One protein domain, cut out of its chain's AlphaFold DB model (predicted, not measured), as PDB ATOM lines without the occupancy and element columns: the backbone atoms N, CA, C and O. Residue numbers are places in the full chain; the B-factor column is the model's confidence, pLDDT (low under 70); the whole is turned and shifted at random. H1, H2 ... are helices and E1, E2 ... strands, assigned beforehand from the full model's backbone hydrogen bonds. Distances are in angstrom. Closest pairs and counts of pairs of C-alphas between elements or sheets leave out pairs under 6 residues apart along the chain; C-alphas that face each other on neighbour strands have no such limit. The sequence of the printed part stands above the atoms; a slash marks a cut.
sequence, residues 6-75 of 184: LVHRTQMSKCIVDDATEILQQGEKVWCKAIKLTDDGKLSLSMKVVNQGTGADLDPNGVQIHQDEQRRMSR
ATOM      1  N   LEU A   6     -14.444  26.219 -26.198       92.56
ATOM      2  CA  LEU A   6     -15.823  26.572 -25.886       92.56
ATOM      3  C   LEU A   6     -16.631  25.303 -25.601       92.56
ATOM      4  O   LEU A   6     -16.675  24.385 -26.421       92.56
ATOM      5  N   VAL A   7     -17.323  25.274 -24.463       92.50
ATOM      6  CA  VAL A   7     -18.319  24.244 -24.148       92.50
ATOM      7  C   VAL A   7     -19.700  24.793 -24.495       92.50
ATOM      8  O   VAL A   7     -20.109  25.841 -24.002       92.50
ATOM      9  N   HIS A   8     -20.442  24.095 -25.355       91.56
ATOM     10  CA  HIS A   8     -21.825  24.475 -25.652       91.56
ATOM     11  C   HIS A   8     -22.742  24.158 -24.456       91.56
ATOM     12  O   HIS A   8     -22.549  23.140 -23.799       91.56
ATOM     13  N   ARG A   9     -23.804  24.946 -24.223       90.81
ATOM     14  CA  ARG A   9     -24.750  24.758 -23.097       90.81
ATOM     15  C   ARG A   9     -25.290  23.322 -22.989       90.81
ATOM     16  O   ARG A   9     -25.286  22.726 -21.923       90.81
ATOM     17  N   THR A  10     -25.651  22.709 -24.118       90.75
ATOM     18  CA  THR A  10     -26.132  21.306 -24.173       90.75
ATOM     19  C   THR A  10     -25.033  20.245 -24.009       90.75
ATOM     20  O   THR A  10     -25.288  19.055 -24.170       90.75
ATOM     21  N   GLN A  11     -23.781  20.664 -23.845       92.62
ATOM     22  CA  GLN A  11     -22.613  19.806 -23.659       92.62
ATOM     23  C   GLN A  11     -22.045  19.910 -22.237       92.62
ATOM     24  O   GLN A  11     -21.111  19.177 -21.916       92.62
ATOM     25  N   MET A  12     -22.618  20.779 -21.394       92.50
ATOM     26  CA  MET A  12     -22.238  20.921 -19.988       92.50
ATOM     27  C   MET A  12     -22.710  19.732 -19.151       92.50
ATOM     28  O   MET A  12     -21.934  19.166 -18.391       92.50
ATOM     29  N   SER A  13     -23.963  19.310 -19.324       91.06
ATOM     30  CA  SER A  13     -24.533  18.175 -18.598       91.06
ATOM     31  C   SER A  13     -25.478  17.361 -19.488       91.06
ATOM     32  O   SER A  13     -25.749  17.719 -20.637       91.06
ATOM     33  N   LYS A  14     -25.944  16.216 -18.973       88.31
ATOM     34  CA  LYS A  14     -26.970  15.385 -19.631       88.31
ATOM     35  C   LYS A  14     -28.379  15.968 -19.470       88.31
ATOM     36  O   LYS A  14     -29.265  15.632 -20.251       88.31
ATOM     37  N   CYS A  15     -28.572  16.827 -18.474       89.19
ATOM     38  CA  CYS A  15     -29.836  17.490 -18.191       89.19
ATOM     39  C   CYS A  15     -29.919  18.828 -18.933       89.19
ATOM     40  O   CYS A  15     -28.926  19.354 -19.438       89.19
ATOM     41  N   ILE A  16     -31.122  19.396 -19.004       87.62
ATOM     42  CA  ILE A  16     -31.275  20.780 -19.446       87.62
ATOM     43  C   ILE A  16     -30.739  21.678 -18.338       87.62
ATOM     44  O   ILE A  16     -31.163  21.590 -17.194       87.62
ATOM     45  N   VAL A  17     -29.782  22.509 -18.715       88.06
ATOM     46  CA  VAL A  17     -29.184  23.550 -17.880       88.06
ATOM     47  C   VAL A  17     -29.750  24.859 -18.368       88.06
ATOM     48  O   VAL A  17     -29.765  25.017 -19.587       88.06
ATOM     49  N   ASP A  18     -30.187  25.767 -17.500       90.25
ATOM     50  CA  ASP A  18     -30.567  27.127 -17.898       90.25
ATOM     51  C   ASP A  18     -29.390  28.088 -17.834       90.25
ATOM     52  O   ASP A  18     -29.003  28.635 -18.876       90.25
ATOM     53  N   ASP A  19     -28.750  28.150 -16.672       90.94
ATOM     54  CA  ASP A  19     -27.614  29.020 -16.412       90.94
ATOM     55  C   ASP A  19     -26.344  28.210 -16.134       90.94
ATOM     56  O   ASP A  19     -26.329  27.252 -15.365       90.94
ATOM     57  N   ALA A  20     -25.239  28.606 -16.769       89.62
ATOM     58  CA  ALA A  20     -23.948  27.937 -16.595       89.62
ATOM     59  C   ALA A  20     -23.364  28.138 -15.185       89.62
ATOM     60  O   ALA A  20     -22.621  27.287 -14.701       89.62
ATOM     61  N   THR A  21     -23.720  29.248 -14.534       92.06
ATOM     62  CA  THR A  21     -23.243  29.641 -13.202       92.06
ATOM     63  C   THR A  21     -23.759  28.726 -12.091       92.06
ATOM     64  O   THR A  21     -23.143  28.651 -11.035       92.06
ATOM     65  N   GLU A  22     -24.862  28.007 -12.324       89.12
ATOM     66  CA  GLU A  22     -25.375  27.009 -11.375       89.12
ATOM     67  C   GLU A  22     -24.467  25.774 -11.302       89.12
ATOM     68  O   GLU A  22     -24.381  25.118 -10.268       89.12
ATOM     69  N   ILE A  23     -23.772  25.461 -12.399       89.38
ATOM     70  CA  ILE A  23     -22.974  24.236 -12.521       89.38
ATOM     71  C   ILE A  23     -21.500  24.502 -12.265       89.38
ATOM     72  O   ILE A  23     -20.831  23.638 -11.712       89.38
ATOM     73  N   LEU A  24     -20.989  25.653 -12.707       90.75
ATOM     74  CA  LEU A  24     -19.560  25.949 -12.692       90.75
ATOM     75  C   LEU A  24     -19.263  27.331 -12.143       90.75
ATOM     76  O   LEU A  24     -19.972  28.303 -12.422       90.75
ATOM     77  N   GLN A  25     -18.132  27.421 -11.450       93.31
ATOM     78  CA  GLN A  25     -17.565  28.680 -10.980       93.31
ATOM     79  C   GLN A  25     -16.235  28.989 -11.671       93.31
ATOM     80  O   GLN A  25     -15.523  28.114 -12.170       93.31
ATOM     81  N   GLN A  26     -15.885  30.275 -11.718       93.38
ATOM     82  CA  GLN A  26     -14.620  30.697 -12.305       93.38
ATOM     83  C   GLN A  26     -13.443  30.146 -11.485       93.38
ATOM     84  O   GLN A  26     -13.374  30.346 -10.276       93.38
ATOM     85  N   GLY A  27     -12.503  29.476 -12.155       93.00
ATOM     86  CA  GLY A  27     -11.316  28.885 -11.524       93.00
ATOM     87  C   GLY A  27     -11.456  27.405 -11.149       93.00
ATOM     88  O   GLY A  27     -10.470  26.795 -10.736       93.00
ATOM     89  N   GLU A  28     -12.633  26.809 -11.338       93.06
ATOM     90  CA  GLU A  28     -12.851  25.380 -11.124       93.06
ATOM     91  C   GLU A  28     -12.120  24.526 -12.175       93.06
ATOM     92  O   GLU A  28     -12.057  24.867 -13.361       93.06
ATOM     93  N   LYS A  29     -11.551  23.399 -11.734       92.62
ATOM     94  CA  LYS A  29     -10.891  22.430 -12.614       92.62
ATOM     95  C   LYS A  29     -11.879  21.343 -13.004       92.62
ATOM     96  O   LYS A  29     -12.401  20.652 -12.137       92.62
ATOM     97  N   VAL A  30     -12.070  21.161 -14.306       93.75
ATOM     98  CA  VAL A  30     -13.015  20.191 -14.865       93.75
ATOM     99  C   VAL A  30     -12.385  19.389 -15.991       93.75
ATOM    100  O   VAL A  30     -11.470  19.852 -16.677       93.75
ATOM    101  N   TRP A  31     -12.906  18.185 -16.202       94.50
ATOM    102  CA  TRP A  31     -12.495  17.306 -17.286       94.50
ATOM    103  C   TRP A  31     -13.412  17.476 -18.496       94.50
ATOM    104  O   TRP A  31     -14.639  17.431 -18.391       94.50
ATOM    105  N   CYS A  32     -12.806  17.634 -19.671       93.50
ATOM    106  CA  CYS A  32     -13.509  17.889 -20.922       93.50
ATOM    107  C   CYS A  32     -12.969  16.999 -22.040       93.50
ATOM    108  O   CYS A  32     -11.759  16.840 -22.185       93.50
ATOM    109  N   LYS A  33     -13.865  16.503 -22.895       92.75
ATOM    110  CA  LYS A  33     -13.519  15.827 -24.147       92.75
ATOM    111  C   LYS A  33     -13.564  16.816 -25.301       92.75
ATOM    112  O   LYS A  33     -14.545  17.549 -25.456       92.75
ATOM    113  N   ALA A  34     -12.522  16.826 -26.125       92.19
ATOM    114  CA  ALA A  34     -12.516  17.577 -27.372       92.19
ATOM    115  C   ALA A  34     -13.409  16.885 -28.409       92.19
ATOM    116  O   ALA A  34     -13.302  15.680 -28.622       92.19
ATOM    117  N   ILE A  35     -14.309  17.650 -29.029       92.00
ATOM    118  CA  ILE A  35     -15.269  17.129 -30.010       92.00
ATOM    119  C   ILE A  35     -14.891  17.554 -31.423       92.00
ATOM    120  O   ILE A  35     -14.876  16.739 -32.337       92.00
ATOM    121  N   LYS A  36     -14.662  18.855 -31.614       89.88
ATOM    122  CA  LYS A  36     -14.445  19.454 -32.931       89.88
ATOM    123  C   LYS A  36     -13.432  20.570 -32.844       89.88
ATOM    124  O   LYS A  36     -13.435  21.332 -31.878       89.88
ATOM    125  N   LEU A  37     -12.634  20.699 -33.890       90.19
ATOM    126  CA  LEU A  37     -11.863  21.898 -34.149       90.19
ATOM    127  C   LEU A  37     -12.689  22.783 -35.084       90.19
ATOM    128  O   LEU A  37     -13.188  22.312 -36.101       90.19
ATOM    129  N   THR A  38     -12.897  24.030 -34.683       84.56
ATOM    130  CA  THR A  38     -13.549  25.039 -35.524       84.56
ATOM    131  C   THR A  38     -12.502  25.633 -36.458       84.56
ATOM    132  O   THR A  38     -11.339  25.738 -36.065       84.56
ATOM    133  N   ASP A  39     -12.917  26.080 -37.641       82.62
ATOM    134  CA  ASP A  39     -12.034  26.711 -38.635       82.62
ATOM    135  C   ASP A  39     -11.296  27.941 -38.070       82.62
ATOM    136  O   ASP A  39     -10.159  28.219 -38.437       82.62
ATOM    137  N   ASP A  40     -11.889  28.602 -37.070       81.56
ATOM    138  CA  ASP A  40     -11.300  29.714 -36.308       81.56
ATOM    139  C   ASP A  40     -10.150  29.298 -35.358       81.56
ATOM    140  O   ASP A  40      -9.696  30.096 -34.537       81.56
ATOM    141  N   GLY A  41      -9.738  28.026 -35.365       84.12
ATOM    142  CA  GLY A  41      -8.736  27.470 -34.447       84.12
ATOM    143  C   GLY A  41      -9.238  27.247 -33.013       84.12
ATOM    144  O   GLY A  41      -8.447  26.951 -32.119       84.12
ATOM    145  N   LYS A  42     -10.550  27.377 -32.768       87.62
ATOM    146  CA  LYS A  42     -11.174  27.175 -31.447       87.62
ATOM    147  C   LYS A  42     -11.635  25.733 -31.256       87.62
ATOM    148  O   LYS A  42     -12.305  25.164 -32.121       87.62
ATOM    149  N   LEU A  43     -11.353  25.163 -30.085       91.50
ATOM    150  CA  LEU A  43     -11.778  23.808 -29.726       91.50
ATOM    151  C   LEU A  43     -13.200  23.802 -29.154       91.50
ATOM    152  O   LEU A  43     -13.492  24.493 -28.185       91.50
ATOM    153  N   SER A  44     -14.079  22.981 -29.719       92.75
ATOM    154  CA  SER A  44     -15.381  22.661 -29.130       92.75
ATOM    155  C   SER A  44     -15.234  21.500 -28.152       92.75
ATOM    156  O   SER A  44     -14.797  20.412 -28.536       92.75
ATOM    157  N   LEU A  45     -15.632  21.723 -26.905       93.56
ATOM    158  CA  LEU A  45     -15.452  20.794 -25.792       93.56
ATOM    159  C   LEU A  45     -16.803  20.283 -25.255       93.56
ATOM    160  O   LEU A  45     -17.839  20.939 -25.399       93.56
ATOM    161  N   SER A  46     -16.795  19.109 -24.620       94.25
ATOM    162  CA  SER A  46     -17.946  18.538 -23.910       94.25
ATOM    163  C   SER A  46     -17.555  17.945 -22.567       94.25
ATOM    164  O   SER A  46     -16.580  17.204 -22.469       94.25
ATOM    165  N   MET A  47     -18.355  18.245 -21.546       94.00
ATOM    166  CA  MET A  47     -18.180  17.753 -20.178       94.00
ATOM    167  C   MET A  47     -19.059  16.535 -19.882       94.00
ATOM    168  O   MET A  47     -18.715  15.706 -19.050       94.00
ATOM    169  N   LYS A  48     -20.182  16.379 -20.595       93.25
ATOM    170  CA  LYS A  48     -21.187  15.337 -20.304       93.25
ATOM    171  C   LYS A  48     -20.717  13.896 -20.566       93.25
ATOM    172  O   LYS A  48     -21.323  12.954 -20.058       93.25
ATOM    173  N   VAL A  49     -19.730  13.731 -21.450       93.50
ATOM    174  CA  VAL A  49     -19.190  12.432 -21.896       93.50
ATOM    175  C   VAL A  49     -17.905  12.067 -21.159       93.50
ATOM    176  O   VAL A  49     -17.239  11.113 -21.533       93.50
ATOM    177  N   VAL A  50     -17.549  12.818 -20.119       94.69
ATOM    178  CA  VAL A  50     -16.357  12.571 -19.311       94.69
ATOM    179  C   VAL A  50     -16.762  12.464 -17.851       94.69
ATOM    180  O   VAL A  50     -17.613  13.214 -17.370       94.69
ATOM    181  N   ASN A  51     -16.156  11.522 -17.139       93.81
ATOM    182  CA  ASN A  51     -16.316  11.421 -15.699       93.81
ATOM    183  C   ASN A  51     -15.493  12.519 -15.006       93.81
ATOM    184  O   ASN A  51     -14.279  12.570 -15.169       93.81
ATOM    185  N   GLN A  52     -16.135  13.376 -14.209       92.12
ATOM    186  CA  GLN A  52     -15.449  14.482 -13.527       92.12
ATOM    187  C   GLN A  52     -14.562  14.033 -12.351       92.12
ATOM    188  O   GLN A  52     -13.663  14.768 -11.961       92.12
ATOM    189  N   GLY A  53     -14.771  12.830 -11.803       92.50
ATOM    190  CA  GLY A  53     -13.940  12.292 -10.722       92.50
ATOM    191  C   GLY A  53     -12.643  11.652 -11.219       92.50
ATOM    192  O   GLY A  53     -11.589  11.852 -10.627       92.50
ATOM    193  N   THR A  54     -12.707  10.891 -12.314       92.12
ATOM    194  CA  THR A  54     -11.565  10.109 -12.826       92.12
ATOM    195  C   THR A  54     -10.988  10.630 -14.141       92.12
ATOM    196  O   THR A  54      -9.936  10.162 -14.564       92.12
ATOM    197  N   GLY A  55     -11.674  11.551 -14.824       92.06
ATOM    198  CA  GLY A  55     -11.311  12.006 -16.169       92.06
ATOM    199  C   GLY A  55     -11.534  10.960 -17.267       92.06
ATOM    200  O   GLY A  55     -11.178  11.203 -18.418       92.06
ATOM    201  N   ALA A  56     -12.118   9.801 -16.939       93.62
ATOM    202  CA  ALA A  56     -12.340   8.724 -17.897       93.62
ATOM    203  C   ALA A  56     -13.389   9.108 -18.952       93.62
ATOM    204  O   ALA A  56     -14.430   9.696 -18.636       93.62
ATOM    205  N   ASP A  57     -13.121   8.733 -20.200       93.56
ATOM    206  CA  ASP A  57     -14.045   8.909 -21.317       93.56
ATOM    207  C   ASP A  57     -15.206   7.910 -21.215       93.56
ATOM    208  O   ASP A  57     -15.003   6.696 -21.200       93.56
ATOM    209  N   LEU A  58     -16.429   8.429 -21.129       91.88
ATOM    210  CA  LEU A  58     -17.659   7.640 -21.037       91.88
ATOM    211  C   LEU A  58     -18.241   7.301 -22.414       91.88
ATOM    212  O   LEU A  58     -19.163   6.493 -22.495       91.88
ATOM    213  N   ASP A  59     -17.750   7.925 -23.488       91.12
ATOM    214  CA  ASP A  59     -18.223   7.700 -24.857       91.12
ATOM    215  C   ASP A  59     -17.041   7.493 -25.819       91.12
ATOM    216  O   ASP A  59     -16.846   8.305 -26.732       91.12
ATOM    217  N   PRO A  60     -16.237   6.424 -25.647       90.00
ATOM    218  CA  PRO A  60     -15.072   6.162 -26.496       90.00
ATOM    219  C   PRO A  60     -15.452   6.013 -27.975       90.00
ATOM    220  O   PRO A  60     -14.726   6.469 -28.854       90.00
ATOM    221  N   ASN A  61     -16.636   5.463 -28.255       92.44
ATOM    222  CA  ASN A  61     -17.133   5.257 -29.615       92.44
ATOM    223  C   ASN A  61     -17.738   6.530 -30.241       92.44
ATOM    224  O   ASN A  61     -18.079   6.521 -31.422       92.44
ATOM    225  N   GLY A  62     -17.914   7.612 -29.472       90.75
ATOM    226  CA  GLY A  62     -18.482   8.874 -29.956       90.75
ATOM    227  C   GLY A  62     -19.963   8.797 -30.348       90.75
ATOM    228  O   GLY A  62     -20.452   9.658 -31.085       90.75
ATOM    229  N   VAL A  63     -20.691   7.778 -29.884       91.75
ATOM    230  CA  VAL A  63     -22.087   7.527 -30.268       91.75
ATOM    231  C   VAL A  63     -22.986   8.644 -29.754       91.75
ATOM    232  O   VAL A  63     -23.808   9.177 -30.504       91.75
ATOM    233  N   GLN A  64     -22.811   9.043 -28.493       90.62
ATOM    234  CA  GLN A  64     -23.601  10.103 -27.869       90.62
ATOM    235  C   GLN A  64     -23.350  11.436 -28.582       90.62
ATOM    236  O   GLN A  64     -24.284  12.177 -28.898       90.62
ATOM    237  N   ILE A  65     -22.082  11.738 -28.858       91.31
ATOM    238  CA  ILE A  65     -21.674  12.948 -29.571       91.31
ATOM    239  C   ILE A  65     -22.296  13.010 -30.968       91.31
ATOM    240  O   ILE A  65     -22.887  14.036 -31.321       91.31
ATOM    241  N   HIS A  66     -22.205  11.921 -31.731       91.06
ATOM    242  CA  HIS A  66     -22.732  11.845 -33.087       91.06
ATOM    243  C   HIS A  66     -24.260  11.977 -33.111       91.06
ATOM    244  O   HIS A  66     -24.805  12.772 -33.877       91.06
ATOM    245  N   GLN A  67     -24.969  11.285 -32.214       90.69
ATOM    246  CA  GLN A  67     -26.422  11.425 -32.086       90.69
ATOM    247  C   GLN A  67     -26.833  12.856 -31.721       90.69
ATOM    248  O   GLN A  67     -27.808  13.378 -32.257       90.69
ATOM    249  N   ASP A  68     -26.097  13.525 -30.833       88.81
ATOM    250  CA  ASP A  68     -26.395  14.907 -30.451       88.81
ATOM    251  C   ASP A  68     -26.111  15.922 -31.548       88.81
ATOM    252  O   ASP A  68     -26.774  16.958 -31.646       88.81
ATOM    253  N   GLU A  69     -25.122  15.656 -32.385       87.94
ATOM    254  CA  GLU A  69     -24.920  16.405 -33.612       87.94
ATOM    255  C   GLU A  69     -26.072  16.196 -34.597       87.94
ATOM    256  O   GLU A  69     -26.673  17.179 -35.034       87.94
ATOM    257  N   GLN A  70     -26.451  14.945 -34.867       88.56
ATOM    258  CA  GLN A  70     -27.581  14.640 -35.738       88.56
ATOM    259  C   GLN A  70     -28.872  15.267 -35.222       88.56
ATOM    260  O   GLN A  70     -29.565  15.923 -35.986       88.56
ATOM    261  N   ARG A  71     -29.175  15.184 -33.922       86.38
ATOM    262  CA  ARG A  71     -30.354  15.842 -33.338       86.38
ATOM    263  C   ARG A  71     -30.352  17.348 -33.562       86.38
ATOM    264  O   ARG A  71     -31.401  17.918 -33.847       86.38
ATOM    265  N   ARG A  72     -29.196  18.005 -33.447       82.75
ATOM    266  CA  ARG A  72     -29.076  19.447 -33.710       82.75
ATOM    267  C   ARG A  72     -29.269  19.769 -35.189       82.75
ATOM    268  O   ARG A  72     -29.968  20.730 -35.490       82.75
ATOM    269  N   MET A  73     -28.732  18.941 -36.080       80.25
ATOM    270  CA  MET A  73     -28.833  19.119 -37.530       80.25
ATOM    271  C   MET A  73     -30.224  18.765 -38.083       80.25
ATOM    272  O   MET A  73     -30.729  19.409 -38.997       80.25
ATOM    273  N   SER A  74     -30.865  17.739 -37.524       70.62
ATOM    274  CA  SER A  74     -32.174  17.223 -37.930       70.62
ATOM    275  C   SER A  74     -33.343  18.009 -37.346       70.62
ATOM    276  O   SER A  74     -34.482  17.758 -37.749       70.62
ATOM    277  N   ARG A  75     -33.111  18.965 -36.432       70.06
ATOM    278  CA  ARG A  75     -34.164  19.910 -36.040       70.06
ATOM    279  C   ARG A  75     -34.612  20.647 -37.303       70.06
ATOM    280  O   ARG A  75     -33.794  21.324 -37.923       70.06
TER     281      ARG A  75
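Overview. This is residues 6 to 75 of the 184 residues of an uncharacterized protein of Cimex lectularius (UniProt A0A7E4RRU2). Little regular structure is here: a small two-stranded hairpin, E1 and E2, sits among long loops, and one helix, H1, ends the part with residues 69 to 75 sticking out free. The printed part has 70 residues, only 21 of them in named elements, in the order E1, E2, H1, a mixed class with an antiparallel sheet. It is compact, with a radius of gyration of the C-alphas of 12.4 A and spans of 33 by 28 by 25 A.

Along the chain. From Leu 6, pass residues 6 to 32, which hold no named element. Find C-alpha 33 at (-13.519, 15.827, -24.147); there E1, residues 33 to 37, begins. E2 is residues 43 to 46. H1, residues 63 to 74, runs 16.0 A to C-alpha 74 at (-32.174, 17.223, -37.930).

Arrangement. Look at hairpin E1 and E2, antiparallel at 147 degrees: N 33 and O 46 are within hydrogen-bond range at 2.8 A. Residues 6 to 7 pair parallel with residues 44 to 45 of E2. The closest C-alphas of E1 and H1, Ile 35 and Ile 65, are 7.7 A apart. In H1 every O i to N i+4 pair is within hydrogen-bond range.

Size, cuts and confidence. The C-alphas farthest apart, Gly 27 and Ser 74, are 35.6 A apart. The link E2 to H1 is long, 16 residues. The printed part has no cut, and no printed residue is under 70.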